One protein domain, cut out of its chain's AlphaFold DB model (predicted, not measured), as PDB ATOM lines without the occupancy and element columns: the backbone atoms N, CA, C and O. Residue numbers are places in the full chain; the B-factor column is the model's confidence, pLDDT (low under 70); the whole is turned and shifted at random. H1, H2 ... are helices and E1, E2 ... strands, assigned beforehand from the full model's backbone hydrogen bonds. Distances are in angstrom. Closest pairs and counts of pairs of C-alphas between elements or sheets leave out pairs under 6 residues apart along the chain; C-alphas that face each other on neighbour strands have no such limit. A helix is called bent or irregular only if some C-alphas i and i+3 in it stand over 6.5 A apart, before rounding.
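What this domain is: This is residues 9 to 118 of the 129 residues of an uncharacterized protein of Prevotella sp. P5-64 (UniProt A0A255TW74). A small twisted sheet of four strands has one long, kinked helix, H4, slantwise over one of its faces, and after H4 the chain folds back into H5, which packs on the last part of H4 and on little H2. The short helices H1 and H3 sit near each other, and a long loop with no named element, residues 63 to 79, joins E4 to H4. The printed part has 110 residues, with five named helices and four named strands in the order H1 E1 H2 E2 H3 E3 E4 H4 H5. The sheet runs E1 E2 E3 E4, antiparallel throughout, and the class is mixed, helices and strands. The whole is compact and rounded, with a radius of gyration of the C-alphas of 12.9 A and spans of 35 by 32 by 28 A.

Where its parts are: Find C-alpha 9 at (133.164, 108.141, 84.336), where H1 begins; it covers residues 9 to 13. Next come E1, residues 14 to 17, H2, residues 19 to 22, E2, residues 28 to 31, and H3, residues 35 to 38. E3, residues 44 to 48, and E4, residues 58 to 62, are each 13.0 A long. At C-alpha 80, (126.634, 133.222, 96.218), begins H4, residues 80 to 101, 26.4 A long; it is irregular, C-alphas 92 and 95 being 8.3 A apart, with a kink of 77 degrees near residue 95. H5, residues 107 to 116, is 14.5 A long and ends at C-alpha 116, (151.002, 129.270, 99.781).

How they stand to each other: Look first at the sheet: N 15 and O 30 of E1 and E2 are 2.8 A apart, N 29 and O 46 of E2 and E3 2.8 A, and N 45 and O 61 of the hairpin E3 and E4 2.9 A, each within hydrogen-bond range. H1 is on the sheet but only grazes it, with residues 11 to 13. H4 makes two layers with the sheet, a helix on one face, at a height over the sheet of 8.7 A. It lies over E3 and E4, and on the local plane runs slantwise to E3 at 42 degrees. H4 touches H5 with residues 93 to 100 alone, at a steep tilt of 49 degrees, opposite ways; the closest C-alphas, of Ala 96 and Phe 110, are 6.2 A apart. H5 also touches H2, the closest C-alphas being Ser 22 and Ile 114, 7.3 A. H3 is not on the sheet; it is close to but not clearly touching H1, with C-alphas 13 and 35 the closest at 6.2 A. In the backbones, O i to N i+4 pairs are within hydrogen-bond range in 16 of 18 in H4, 5 of 6 in H5 and 0 of 1 in H1, where O i to N i+3 has 0 of 2; H2 and H3 are too short for an i+4 pair.

The domain as a whole: The C-alphas farthest apart, of Asp 73 and Ala 109, are 35.3 A apart. The printed part has no cut, and its one long link is E4 to H4. The mean pLDDT of the printed part is 89.6, with residues 9 to 12 and 117 to 118 under 70.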
ATOM      1  N   GLU A   9     132.041 108.619  85.140       48.91
ATOM      2  CA  GLU A   9     133.164 108.141  84.336       48.91
ATOM      3  C   GLU A   9     134.131 109.275  83.942       48.91
ATOM      4  O   GLU A   9     135.341 109.052  83.917       48.91
ATOM      5  N   ASN A  10     133.643 110.512  83.778       57.78
ATOM      6  CA  ASN A  10     134.488 111.660  83.423       57.78
ATOM      7  C   ASN A  10     135.244 112.282  84.607       57.78
ATOM      8  O   ASN A  10     136.241 112.958  84.385       57.78
ATOM      9  N   LEU A  11     134.831 112.053  85.862       65.69
ATOM     10  CA  LEU A  11     135.551 112.587  87.033       65.69
ATOM     11  C   LEU A  11     136.828 111.808  87.359       65.69
ATOM     12  O   LEU A  11     137.652 112.293  88.127       65.69
ATOM     13  N   SER A  12     137.000 110.614  86.786       67.25
ATOM     14  CA  SER A  12     138.221 109.817  86.952       67.25
ATOM     15  C   SER A  12     139.474 110.511  86.401       67.25
ATOM     16  O   SER A  12     140.582 110.195  86.826       67.25
ATOM     17  N   GLU A  13     139.287 111.476  85.498       77.31
ATOM     18  CA  GLU A  13     140.347 112.296  84.906       77.31
ATOM     19  C   GLU A  13     140.582 113.620  85.650       77.31
ATOM     20  O   GLU A  13     141.303 114.482  85.151       77.31
ATOM     21  N   TYR A  14     139.934 113.798  86.805       89.62
ATOM     22  CA  TYR A  14     140.046 115.000  87.617       89.62
ATOM     23  C   TYR A  14     140.580 114.664  89.005       89.62
ATOM     24  O   TYR A  14     140.115 113.757  89.702       89.62
ATOM     25  N   MET A  15     141.493 115.501  89.476       92.69
ATOM     26  CA  MET A  15     141.923 115.507  90.859       92.69
ATOM     27  C   MET A  15     140.835 116.134  91.738       92.69
ATOM     28  O   MET A  15     140.480 117.304  91.592       92.69
ATOM     29  N   TRP A  16     140.350 115.372  92.719       92.44
ATOM     30  CA  TRP A  16     139.437 115.878  93.744       92.44
ATOM     31  C   TRP A  16     140.200 116.626  94.843       92.44
ATOM     32  O   TRP A  16     140.902 116.028  95.667       92.44
ATOM     33  N   LEU A  17     140.002 117.941  94.917       91.75
ATOM     34  CA  LEU A  17     140.391 118.738  96.072       91.75
ATOM     35  C   LEU A  17     139.209 118.868  97.030       91.75
ATOM     36  O   LEU A  17     138.244 119.596  96.791       91.75
ATOM     37  N   LYS A  18     139.327 118.172  98.157       88.62
ATOM     38  CA  LYS A  18     138.390 118.312  99.270       88.62
ATOM     39  C   LYS A  18     138.442 119.721  99.845       88.62
ATOM     40  O   LYS A  18     139.514 120.329  99.869       88.62
ATOM     41  N   HIS A  19     137.335 120.153 100.435       82.00
ATOM     42  CA  HIS A  19     137.220 121.404 101.196       82.00
ATOM     43  C   HIS A  19     138.406 121.657 102.164       82.00
ATOM     44  O   HIS A  19     138.939 122.758 102.252       82.00
ATOM     45  N   THR A  20     138.923 120.618 102.837       83.00
ATOM     46  CA  THR A  20     140.089 120.714 103.746       83.00
ATOM     47  C   THR A  20     141.428 120.993 103.059       83.00
ATOM     48  O   THR A  20     142.401 121.348 103.718       83.00
ATOM     49  N   THR A  21     141.526 120.728 101.759       84.81
ATOM     50  CA  THR A  21     142.745 120.921 100.966       84.81
ATOM     51  C   THR A  21     142.706 122.244 100.214       84.81
ATOM     52  O   THR A  21     143.752 122.873 100.081       84.81
ATOM     53  N   SER A  22     141.528 122.641  99.728       83.88
ATOM     54  CA  SER A  22     141.318 123.872  98.963       83.88
ATOM     55  C   SER A  22     141.043 125.107  99.826       83.88
ATOM     56  O   SER A  22     141.052 126.208  99.286       83.88
ATOM     57  N   GLY A  23     140.715 124.926 101.111       84.56
ATOM     58  CA  GLY A  23     140.274 126.011 101.998       84.56
ATOM     59  C   GLY A  23     138.846 126.499 101.719       84.56
ATOM     60  O   GLY A  23     138.337 127.376 102.414       84.56
ATOM     61  N   MET A  24     138.172 125.929 100.717       89.12
ATOM     62  CA  MET A  24     136.800 126.279 100.345       89.12
ATOM     63  C   MET A  24     135.790 125.421 101.098       89.12
ATOM     64  O   MET A  24     136.128 124.347 101.568       89.12
ATOM     65  N   ARG A  25     134.528 125.857 101.188       90.88
ATOM     66  CA  ARG A  25     133.445 125.052 101.797       90.88
ATOM     67  C   ARG A  25     132.921 123.939 100.888       90.88
ATOM     68  O   ARG A  25     132.262 123.023 101.366       90.88
ATOM     69  N   VAL A  26     133.202 124.046  99.595       91.88
ATOM     70  CA  VAL A  26     132.776 123.121  98.546       91.88
ATOM     71  C   VAL A  26     133.950 122.270  98.081       91.88
ATOM     72  O   VAL A  26     135.109 122.693  98.115       91.88
ATOM     73  N   ASP A  27     133.634 121.067  97.621       92.62
ATOM     74  CA  ASP A  27     134.593 120.221  96.929       92.62
ATOM     75  C   ASP A  27     134.773 120.707  95.490       92.62
ATOM     76  O   ASP A  27     133.793 121.028  94.809       92.62
ATOM     77  N   ILE A  28     136.021 120.722  95.023       93.75
ATOM     78  CA  ILE A  28     136.346 121.076  93.641       93.75
ATOM     79  C   ILE A  28     137.115 119.955  92.953       93.75
ATOM     80  O   ILE A  28     137.823 119.172  93.590       93.75
ATOM     81  N   PHE A  29     136.996 119.920  91.636       94.06
ATOM     82  CA  PHE A  29     137.641 118.954  90.767       94.06
ATOM     83  C   PHE A  29     138.402 119.725  89.702       94.06
ATOM     84  O   PHE A  29     137.842 120.591  89.022       94.06
ATOM     85  N   VAL A  30     139.692 119.437  89.600       94.62
ATOM     86  CA  VAL A  30     140.603 120.101  88.670       94.62
ATOM     87  C   VAL A  30     141.140 119.074  87.692       94.62
ATOM     88  O   VAL A  30     141.443 117.951  88.088       94.62
ATOM     89  N   ASP A  31     141.237 119.451  86.424       93.25
ATOM     90  CA  ASP A  31     141.891 118.620  85.418       93.25
ATOM     91  C   ASP A  31     143.379 118.491  85.784       93.25
ATOM     92  O   ASP A  31     144.074 119.499  85.936       93.25
ATOM     93  N   ASP A  32     143.856 117.264  85.976       92.69
ATOM     94  CA  ASP A  32     145.259 116.936  86.257       92.69
ATOM     95  C   ASP A  32     145.859 115.996  85.202       92.69
ATOM     96  O   ASP A  32     146.919 115.384  85.386       92.69
ATOM     97  N   GLY A  33     145.162 115.873  84.075       89.12
ATOM     98  CA  GLY A  33     145.405 114.820  83.119       89.12
ATOM     99  C   GLY A  33     145.149 115.212  81.683       89.12
ATOM    100  O   GLY A  33     145.083 114.296  80.883       89.12
ATOM    101  N   MET A  34     145.015 116.486  81.312       91.00
ATOM    102  CA  MET A  34     144.721 116.943  79.942       91.00
ATOM    103  C   MET A  34     143.368 116.434  79.404       91.00
ATOM    104  O   MET A  34     143.223 116.215  78.195       91.00
ATOM    105  N   SER A  35     142.378 116.232  80.281       88.56
ATOM    106  CA  SER A  35     141.012 115.818  79.908       88.56
ATOM    107  C   SER A  35     140.418 116.783  78.873       88.56
ATOM    108  O   SER A  35     139.938 116.357  77.821       88.56
ATOM    109  N   TYR A  36     140.600 118.089  79.087       88.50
ATOM    110  CA  TYR A  36     140.107 119.135  78.187       88.50
ATOM    111  C   TYR A  36     140.611 119.010  76.741       88.50
ATOM    112  O   TYR A  36     139.865 119.274  75.798       88.50
ATOM    113  N   GLN A  37     141.849 118.547  76.539       89.19
ATOM    114  CA  GLN A  37     142.396 118.322  75.198       89.19
ATOM    115  C   GLN A  37     141.882 117.025  74.579       89.19
ATOM    116  O   GLN A  37     141.578 117.002  73.389       89.19
ATOM    117  N   ARG A  38     141.780 115.947  75.368       87.06
ATOM    118  CA  ARG A  38     141.293 114.650  74.876       87.06
ATOM    119  C   ARG A  38     139.843 114.700  74.417       87.06
ATOM    120  O   ARG A  38     139.496 114.013  73.462       87.06
ATOM    121  N   HIS A  39     139.027 115.503  75.092       84.69
ATOM    122  CA  HIS A  39     137.583 115.582  74.856       84.69
ATOM    123  C   HIS A  39     137.144 116.887  74.189       84.69
ATOM    124  O   HIS A  39     135.949 117.169  74.137       84.69
ATOM    125  N   GLU A  40     138.097 117.674  73.681       86.44
ATOM    126  CA  GLU A  40     137.853 118.900  72.909       86.44
ATOM    127  C   GLU A  40     136.907 119.896  73.614       86.44
ATOM    128  O   GLU A  40     136.002 120.473  73.003       86.44
ATOM    129  N   HIS A  41     137.116 120.119  74.914       84.56
ATOM    130  CA  HIS A  41     136.388 121.123  75.692       84.56
ATOM    131  C   HIS A  41     137.325 122.181  76.288       84.56
ATOM    132  O   HIS A  41     138.544 122.031  76.318       84.56
ATOM    133  N   GLU A  42     136.754 123.298  76.746       88.75
ATOM    134  CA  GLU A  42     137.514 124.348  77.439       88.75
ATOM    135  C   GLU A  42     138.112 123.812  78.746       88.75
ATOM    136  O   GLU A  42     137.576 122.873  79.321       88.75
ATOM    137  N   LEU A  43     139.203 124.391  79.250       92.69
ATOM    138  CA  LEU A  43     139.742 123.991  80.552       92.69
ATOM    139  C   LEU A  43     138.794 124.442  81.677       92.69
ATOM    140  O   LEU A  43     138.528 125.640  81.834       92.69
ATOM    141  N   LEU A  44     138.296 123.480  82.459       94.19
ATOM    142  CA  LEU A  44     137.264 123.700  83.474       94.19
ATOM    143  C   LEU A  44     137.766 123.413  84.883       94.19
ATOM    144  O   LEU A  44     138.578 122.517  85.110       94.19
ATOM    145  N   LEU A  45     137.182 124.130  85.834       95.12
ATOM    146  CA  LEU A  45     137.120 123.727  87.230       95.12
ATOM    147  C   LEU A  45     135.679 123.325  87.528       95.12
ATOM    148  O   LEU A  45     134.756 124.098  87.268       95.12
ATOM    149  N   LEU A  46     135.476 122.128  88.069       94.12
ATOM    150  CA  LEU A  46     134.145 121.671  88.460       94.12
ATOM    151  C   LEU A  46     133.978 121.835  89.963       94.12
ATOM    152  O   LEU A  46     134.891 121.544  90.735       94.12
ATOM    153  N   VAL A  47     132.800 122.271  90.380       93.62
ATOM    154  CA  VAL A  47     132.440 122.439  91.789       93.62
ATOM    155  C   VAL A  47     131.257 121.544  92.089       93.62
ATOM    156  O   VAL A  47     130.298 121.544  91.324       93.62
ATOM    157  N   ARG A  48     131.285 120.801  93.196       92.31
ATOM    158  CA  ARG A  48     130.096 120.063  93.639       92.31
ATOM    159  C   ARG A  48     128.970 121.048  93.976       92.31
ATOM    160  O   ARG A  48     129.180 121.961  94.776       92.31
ATOM    161  N   ASN A  49     127.790 120.857  93.392       92.38
ATOM    162  CA  ASN A  49     126.608 121.671  93.654       92.38
ATOM    163  C   ASN A  49     125.952 121.264  94.977       92.38
ATOM    164  O   ASN A  49     124.899 120.649  94.994       92.38
ATOM    165  N   GLY A  50     126.621 121.538  96.091       91.00
ATOM    166  CA  GLY A  50     126.112 121.282  97.431       91.00
ATOM    167  C   GLY A  50     127.191 120.758  98.370       91.00
ATOM    168  O   GLY A  50     128.334 120.499  97.986       91.00
ATOM    169  N   TYR A  51     126.830 120.629  99.644       90.12
ATOM    170  CA  TYR A  51     127.782 120.318 100.719       90.12
ATOM    171  C   TYR A  51     127.828 118.831 101.082       90.12
ATOM    172  O   TYR A  51     128.758 118.378 101.754       90.12
ATOM    173  N   ALA A  52     126.810 118.075 100.673       83.50
ATOM    174  CA  ALA A  52     126.717 116.653 100.941       83.50
ATOM    175  C   ALA A  52     127.465 115.853  99.861       83.50
ATOM    176  O   ALA A  52     127.466 116.202  98.681       83.50
ATOM    177  N   ARG A  53     128.168 114.790 100.272       72.50
ATOM    178  CA  ARG A  53     129.065 114.020  99.383       72.50
ATOM    179  C   ARG A  53     128.334 113.113  98.392       72.50
ATOM    180  O   ARG A  53     128.975 112.578  97.497       72.50
ATOM    181  N   ASP A  54     127.045 112.910  98.601       76.06
ATOM    182  CA  ASP A  54     126.116 112.145  97.771       76.06
ATOM    183  C   ASP A  54     125.478 112.981  96.652       76.06
ATOM    184  O   ASP A  54     124.749 112.437  95.831       76.06
ATOM    185  N   ILE A  55     125.759 114.288  96.590       73.38
ATOM    186  CA  ILE A  55     125.278 115.146  95.505       73.38
ATOM    187  C   ILE A  55     126.192 115.009  94.287       73.38
ATOM    188  O   ILE A  55     127.316 115.510  94.305       73.38
ATOM    189  N   ASP A  56     125.704 114.377  93.225       77.44
ATOM    190  CA  ASP A  56     126.451 114.130  91.980       77.44
ATOM    191  C   ASP A  56     126.168 115.163  90.876       77.44
ATOM    192  O   ASP A  56     126.286 114.885  89.682       77.44
ATOM    193  N   GLU A  57     125.791 116.377  91.272       86.88
ATOM    194  CA  GLU A  57     125.658 117.515  90.370       86.88
ATOM    195  C   GLU A  57     126.875 118.438  90.494       86.88
ATOM    196  O   GLU A  57     127.337 118.745  91.596       86.88
ATOM    197  N   PHE A  58     127.406 118.880  89.353       89.81
ATOM    198  CA  PHE A  58     128.617 119.693  89.291       89.81
ATOM    199  C   PHE A  58     128.390 120.963  88.480       89.81
ATOM    200  O   PHE A  58     127.845 120.929  87.378       89.81
ATOM    201  N   ILE A  59     128.870 122.082  89.015       92.75
ATOM    202  CA  ILE A  59     128.836 123.395  88.383       92.75
ATOM    203  C   ILE A  59     130.161 123.603  87.636       92.75
ATOM    204  O   ILE A  59     131.221 123.609  88.272       92.75
ATOM    205  N   PRO A  60     130.139 123.793  86.306       93.25
ATOM    206  CA  PRO A  60     131.342 124.071  85.537       93.25
ATOM    207  C   PRO A  60     131.718 125.558  85.584       93.25
ATOM    208  O   PRO A  60     130.911 126.434  85.254       93.25
ATOM    209  N   PHE A  61     132.975 125.836  85.920       95.56
ATOM    210  CA  PHE A  61     133.595 127.158  85.855       95.56
ATOM    211  C   PHE A  61     134.721 127.175  84.823       95.56
ATOM    212  O   PHE A  61     135.500 126.227  84.728       95.56
ATOM    213  N   SER A  62     134.849 128.272  84.079       95.12
ATOM    214  CA  SER A  62     135.988 128.475  83.182       95.12
ATOM    215  C   SER A  62     137.265 128.790  83.961       95.12
ATOM    216  O   SER A  62     137.269 129.628  84.867       95.12
ATOM    217  N   ILE A  63     138.382 128.168  83.576       95.56
ATOM    218  CA  ILE A  63     139.715 128.566  84.043       95.56
ATOM    219  C   ILE A  63     140.275 129.596  83.057       95.56
ATOM    220  O   ILE A  63     140.855 129.259  82.024       95.56
ATOM    221  N   SER A  64     140.080 130.880  83.362       92.31
ATOM    222  CA  SER A  64     140.562 131.998  82.545       92.31
ATOM    223  C   SER A  64     140.884 133.230  83.405       92.31
ATOM    224  O   SER A  64     140.674 133.220  84.617       92.31
ATOM    225  N   LYS A  65     141.401 134.304  82.788       90.25
ATOM    226  CA  LYS A  65     141.640 135.589  83.481       90.25
ATOM    227  C   LYS A  65     140.346 136.252  83.966       90.25
ATOM    228  O   LYS A  65     140.376 137.017  84.923       90.25
ATOM    229  N   GLU A  66     139.230 135.943  83.315       94.12
ATOM    230  CA  GLU A  66     137.887 136.398  83.665       94.12
ATOM    231  C   GLU A  66     137.012 135.157  83.892       94.12
ATOM    232  O   GLU A  66     136.201 134.800  83.032       94.12
ATOM    233  N   PRO A  67     137.221 134.420  85.001       95.75
ATOM    234  CA  PRO A  67     136.510 133.171  85.216       95.75
ATOM    235  C   PRO A  67     135.022 133.431  85.416       95.75
ATOM    236  O   PRO A  67     134.608 134.453  85.971       95.75
ATOM    237  N   CYS A  68     134.208 132.485  84.966       95.00
ATOM    238  CA  CYS A  68     132.762 132.563  85.070       95.00
ATOM    239  C   CYS A  68     132.136 131.172  85.176       95.00
ATOM    240  O   CYS A  68     132.694 130.180  84.707       95.00
ATOM    241  N   MET A  69     130.957 131.123  85.791       94.06
ATOM    242  CA  MET A  69     130.094 129.947  85.767       94.06
ATOM    243  C   MET A  69     129.506 129.781  84.361       94.06
ATOM    244  O   MET A  69     128.950 130.735  83.807       94.06
ATOM    245  N   LEU A  70     129.652 128.590  83.781       90.19
ATOM    246  CA  LEU A  70     129.292 128.332  82.383       90.19
ATOM    247  C   LEU A  70     127.827 127.923  82.201       90.19
ATOM    248  O   LEU A  70     127.232 128.259  81.175       90.19
ATOM    249  N   ASP A  71     127.242 127.230  83.178       87.31
ATOM    250  CA  ASP A  71     125.818 126.893  83.172       87.31
ATOM    251  C   ASP A  71     125.041 127.902  84.024       87.31
ATOM    252  O   ASP A  71     125.257 127.993  85.227       87.31
ATOM    253  N   LYS A  72     124.171 128.697  83.391       83.38
ATOM    254  CA  LYS A  72     123.326 129.693  84.073       83.38
ATOM    255  C   LYS A  72     121.933 129.167  84.411       83.38
ATOM    256  O   LYS A  72     121.201 129.857  85.114       83.38
ATOM    257  N   ASP A  73     121.573 127.999  83.885       87.19
ATOM    258  CA  ASP A  73     120.260 127.388  84.084       87.19
ATOM    259  C   ASP A  73     120.271 126.398  85.265       87.19
ATOM    260  O   ASP A  73     119.215 125.887  85.637       87.19
ATOM    261  N   ILE A  74     121.448 126.111  85.835       86.06
ATOM    262  CA  ILE A  74     121.612 125.234  86.996       86.06
ATOM    263  C   ILE A  74     121.015 125.874  88.258       86.06
ATOM    264  O   ILE A  74     121.251 127.049  88.552       86.06
ATOM    265  N   GLU A  75     120.231 125.101  89.008       90.44
ATOM    266  CA  GLU A  75     119.723 125.516  90.316       90.44
ATOM    267  C   GLU A  75     120.837 125.338  91.349       90.44
ATOM    268  O   GLU A  75     121.340 124.238  91.540       90.44
ATOM    269  N   LEU A  76     121.275 126.427  91.982       92.44
ATOM    270  CA  LEU A  76     122.411 126.380  92.901       92.44
ATOM    271  C   LEU A  76     121.987 125.887  94.286       92.44
ATOM    272  O   LEU A  76     121.157 126.505  94.951       92.44
ATOM    273  N   GLU A  77     122.654 124.837  94.758       94.38
ATOM    274  CA  GLU A  77     122.586 124.346  96.140       94.38
ATOM    275  C   GLU A  77     123.773 124.838  96.993       94.38
ATOM    276  O   GLU A  77     123.975 124.412  98.133       94.38
ATOM    277  N   ILE A  78     124.566 125.765  96.449       94.06
ATOM    278  CA  ILE A  78     125.645 126.482  97.137       94.06
ATOM    279  C   ILE A  78     125.324 127.977  97.208       94.06
ATOM    280  O   ILE A  78     124.524 128.497  96.432       94.06
ATOM    281  N   THR A  79     125.955 128.696  98.135       95.88
ATOM    282  CA  THR A  79     125.693 130.134  98.305       95.88
ATOM    283  C   THR A  79     126.431 130.997  97.278       95.88
ATOM    284  O   THR A  79     127.501 130.629  96.794       95.88
ATOM    285  N   ASP A  80     125.936 132.215  97.037       95.00
ATOM    286  CA  ASP A  80     126.634 133.222  96.218       95.00
ATOM    287  C   ASP A  80     128.064 133.506  96.709       95.00
ATOM    288  O   ASP A  80     128.959 133.803  95.917       95.00
ATOM    289  N   ASP A  81     128.305 133.417  98.019       96.19
ATOM    290  CA  ASP A  81     129.641 133.606  98.588       96.19
ATOM    291  C   ASP A  81     130.577 132.428  98.279       96.19
ATOM    292  O   ASP A  81     131.779 132.640  98.103       96.19
ATOM    293  N   ASP A  82     130.048 131.209  98.126       95.88
ATOM    294  CA  ASP A  82     130.829 130.073  97.620       95.88
ATOM    295  C   ASP A  82     131.205 130.288  96.156       95.88
ATOM    296  O   ASP A  82     132.367 130.118  95.796       95.88
ATOM    297  N   VAL A  83     130.264 130.756  95.330       96.12
ATOM    298  CA  VAL A  83     130.531 131.099  93.924       96.12
ATOM    299  C   VAL A  83     131.629 132.161  93.828       96.12
ATOM    300  O   VAL A  83     132.596 131.986  93.086       96.12
ATOM    301  N   LYS A  84     131.549 133.241  94.618       95.81
ATOM    302  CA  LYS A  84     132.609 134.267  94.677       95.81
ATOM    303  C   LYS A  84     133.950 133.680  95.115       95.81
ATOM    304  O   LYS A  84     134.977 134.039  94.543       95.81
ATOM    305  N   SER A  85     133.942 132.785  96.101       95.38
ATOM    306  CA  SER A  85     135.155 132.130  96.604       95.38
ATOM    307  C   SER A  85     135.806 131.253  95.536       95.38
ATOM    308  O   SER A  85     137.021 131.307  95.366       95.38
ATOM    309  N   VAL A  86     135.012 130.517  94.754       96.12
ATOM    310  CA  VAL A  86     135.492 129.722  93.613       96.12
ATOM    311  C   VAL A  86     136.115 130.620  92.544       96.12
ATOM    312  O   VAL A  86     137.220 130.347  92.077       96.12
ATOM    313  N   LEU A  87     135.454 131.720  92.175       96.69
ATOM    314  CA  LEU A  87     135.995 132.666  91.192       96.69
ATOM    315  C   LEU A  87     137.323 133.274  91.664       96.69
ATOM    316  O   LEU A  87     138.285 133.318  90.897       96.69
ATOM    317  N   ALA A  88     137.404 133.677  92.934       95.12
ATOM    318  CA  ALA A  88     138.632 134.186  93.538       95.12
ATOM    319  C   ALA A  88     139.738 133.118  93.590       95.12
ATOM    320  O   ALA A  88     140.902 133.420  93.311       95.12
ATOM    321  N   PHE A  89     139.384 131.864  93.892       95.50
ATOM    322  CA  PHE A  89     140.307 130.732  93.867       95.50
ATOM    323  C   PHE A  89     140.900 130.529  92.469       95.50
ATOM    324  O   PHE A  89     142.120 130.401  92.344       95.50
ATOM    325  N   ILE A  90     140.070 130.556  91.419       96.44
ATOM    326  CA  ILE A  90     140.529 130.423  90.030       96.44
ATOM    327  C   ILE A  90     141.460 131.579  89.661       96.44
ATOM    328  O   ILE A  90     142.554 131.337  89.161       96.44
ATOM    329  N   GLN A  91     141.071 132.824  89.953       95.81
ATOM    330  CA  GLN A  91     141.896 134.003  89.655       95.81
ATOM    331  C   GLN A  91     143.261 133.943  90.344       95.81
ATOM    332  O   GLN A  91     144.282 134.231  89.725       95.81
ATOM    333  N   THR A  92     143.281 133.539  91.614       94.31
ATOM    334  CA  THR A  92     144.503 133.473  92.423       94.31
ATOM    335  C   THR A  92     145.446 132.365  91.955       94.31
ATOM    336  O   THR A  92     146.664 132.509  92.048       94.31
ATOM    337  N   ASN A  93     144.899 131.258  91.447       95.56
ATOM    338  CA  ASN A  93     145.659 130.040  91.166       95.56
ATOM    339  C   ASN A  93     145.688 129.661  89.676       95.56
ATOM    340  O   ASN A  93     146.058 128.532  89.356       95.56
ATOM    341  N   ILE A  94     145.341 130.579  88.766       95.62
ATOM    342  CA  ILE A  94     145.216 130.305  87.322       95.62
ATOM    343  C   ILE A  94     146.459 129.619  86.736       95.62
ATOM    344  O   ILE A  94     146.333 128.605  86.053       95.62
ATOM    345  N   ASP A  95     147.657 130.097  87.075       95.81
ATOM    346  CA  ASP A  95     148.914 129.526  86.580       95.81
ATOM    347  C   ASP A  95     149.132 128.093  87.084       95.81
ATOM    348  O   ASP A  95     149.635 127.236  86.359       95.81
ATOM    349  N   ALA A  96     148.776 127.820  88.342       96.44
ATOM    350  CA  ALA A  96     148.914 126.495  88.935       96.44
ATOM    351  C   ALA A  96     147.889 125.518  88.341       96.44
ATOM    352  O   ALA A  96     148.253 124.387  88.036       96.44
ATOM    353  N   LEU A  97     146.653 125.981  88.123       96.62
ATOM    354  CA  LEU A  97     145.572 125.230  87.479       96.62
ATOM    355  C   LEU A  97     145.922 124.848  86.034       96.62
ATOM    356  O   LEU A  97     145.708 123.714  85.624       96.62
ATOM    357  N   GLN A  98     146.520 125.764  85.271       96.19
ATOM    358  CA  GLN A  98     146.983 125.468  83.912       96.19
ATOM    359  C   GLN A  98     148.141 124.468  83.905       96.19
ATOM    360  O   GLN A  98     148.151 123.541  83.099       96.19
ATOM    361  N   LYS A  99     149.109 124.628  84.813       96.94
ATOM    362  CA  LYS A  99     150.258 123.720  84.909       96.94
ATOM    363  C   LYS A  99     149.853 122.303  85.299       96.94
ATOM    364  O   LYS A  99     150.387 121.363  84.724       96.94
ATOM    365  N   ILE A 100     148.942 122.136  86.262       96.62
ATOM    366  CA  ILE A 100     148.485 120.793  86.652       96.62
ATOM    367  C   ILE A 100     147.691 120.137  85.516       96.62
ATOM    368  O   ILE A 100     147.969 118.990  85.181       96.62
ATOM    369  N   ALA A 101     146.826 120.889  84.827       95.12
ATOM    370  CA  ALA A 101     146.064 120.382  83.685       95.12
ATOM    371  C   ALA A 101     146.944 119.954  82.503       95.12
ATOM    372  O   ALA A 101     146.599 119.021  81.787       95.12
ATOM    373  N   ASN A 102     148.088 120.613  82.306       95.19
ATOM    374  CA  ASN A 102     149.068 120.267  81.271       95.19
ATOM    375  C   ASN A 102     150.143 119.276  81.749       95.19
ATOM    376  O   ASN A 102     151.080 118.997  81.006       95.19
ATOM    377  N   GLN A 103     150.023 118.752  82.973       93.94
ATOM    378  CA  GLN A 103     151.000 117.854  83.602       93.94
ATOM    379  C   GLN A 103     152.420 118.445  83.737       93.94
ATOM    380  O   GLN A 103     153.401 117.714  83.865       93.94
ATOM    381  N   ASP A 104     152.537 119.776  83.772       96.69
ATOM    382  CA  ASP A 104     153.802 120.496  83.977       96.69
ATOM    383  C   ASP A 104     154.269 120.457  85.446       96.69
ATOM    384  O   ASP A 104     155.436 120.713  85.754       96.69
ATOM    385  N   ILE A 105     153.350 120.181  86.376       96.56
ATOM    386  CA  ILE A 105     153.614 120.011  87.810       96.56
ATOM    387  C   ILE A 105     152.898 118.767  88.338       96.56
ATOM    388  O   ILE A 105     151.871 118.363  87.803       96.56
ATOM    389  N   THR A 106     153.421 118.173  89.413       95.88
ATOM    390  CA  THR A 106     152.754 117.051  90.093       95.88
ATOM    391  C   THR A 106     151.586 117.533  90.955       95.88
ATOM    392  O   THR A 106     151.528 118.708  91.339       95.88
ATOM    393  N   GLN A 107     150.691 116.615  91.337       94.44
ATOM    394  CA  GLN A 107     149.611 116.905  92.285       94.44
ATOM    395  C   GLN A 107     150.150 117.472  93.613       94.44
ATOM    396  O   GLN A 107     149.587 118.422  94.155       94.44
ATOM    397  N   GLU A 108     151.274 116.963  94.132       94.69
ATOM    398  CA  GLU A 108     151.882 117.474  95.369       94.69
ATOM    399  C   GLU A 108     152.392 118.908  95.206       94.69
ATOM    400  O   GLU A 108     152.195 119.745  96.093       94.69
ATOM    401  N   ALA A 109     153.034 119.211  94.074       95.81
ATOM    402  CA  ALA A 109     153.510 120.555  93.767       95.81
ATOM    403  C   ALA A 109     152.345 121.541  93.605       95.81
ATOM    404  O   ALA A 109     152.423 122.672  94.088       95.81
ATOM    405  N   PHE A 110     151.247 121.097  92.993       96.00
ATOM    406  CA  PHE A 110     150.014 121.866  92.875       96.00
ATOM    407  C   PHE A 110     149.383 122.159  94.246       96.00
ATOM    408  O   PHE A 110     149.146 123.323  94.571       96.00
ATOM    409  N   VAL A 111     149.217 121.148  95.110       94.62
ATOM    410  CA  VAL A 111     148.695 121.332  96.481       94.62
ATOM    411  C   VAL A 111     149.581 122.276  97.296       94.62
ATOM    412  O   VAL A 111     149.087 123.118  98.046       94.62
ATOM    413  N   ALA A 112     150.903 122.174  97.152       93.12
ATOM    414  CA  ALA A 112     151.830 123.084  97.814       93.12
ATOM    415  C   ALA A 112     151.714 124.528  97.297       93.12
ATOM    416  O   ALA A 112     151.918 125.458  98.078       93.12
ATOM    417  N   ALA A 113     151.400 124.728  96.014       92.12
ATOM    418  CA  ALA A 113     151.219 126.051  95.425       92.12
ATOM    419  C   ALA A 113     149.954 126.738  95.957       92.12
ATOM    420  O   ALA A 113     150.051 127.861  96.451       92.12
ATOM    421  N   ILE A 114     148.810 126.046  95.952       92.12
ATOM    422  CA  ILE A 114     147.526 126.626  96.390       92.12
ATOM    423  C   ILE A 114     147.467 126.894  97.903       92.12
ATOM    424  O   ILE A 114     146.746 127.771  98.353       92.12
ATOM    425  N   ARG A 115     148.269 126.191  98.715       86.06
ATOM    426  CA  ARG A 115     148.384 126.468 100.161       86.06
ATOM    427  C   ARG A 115     149.252 127.680 100.490       86.06
ATOM    428  O   ARG A 115     149.166 128.220 101.587       86.06
ATOM    429  N   ARG A 116     150.148 128.083  99.586       73.06
ATOM    430  CA  ARG A 116     151.002 129.270  99.781       73.06
ATOM    431  C   ARG A 116     150.274 130.568  99.457       73.06
ATOM    432  O   ARG A 116     150.749 131.623  99.866       73.06
ATOM    433  N   THR A 117     149.182 130.482  98.705       66.69
ATOM    434  CA  THR A 117     148.351 131.618  98.305       66.69
ATOM    435  C   THR A 117     147.243 131.926  99.313       66.69
ATOM    436  O   THR A 117     146.666 133.008  99.242       66.69
ATOM    437  N   GLU A 118     146.994 131.056 100.300       58.09
ATOM    438  CA  GLU A 118     146.158 131.406 101.450       58.09
ATOM    439  C   GLU A 118     146.850 132.475 102.318       58.09
ATOM    440  O   GLU A 118     148.057 132.379 102.586       58.09
TER     441      GLU A 118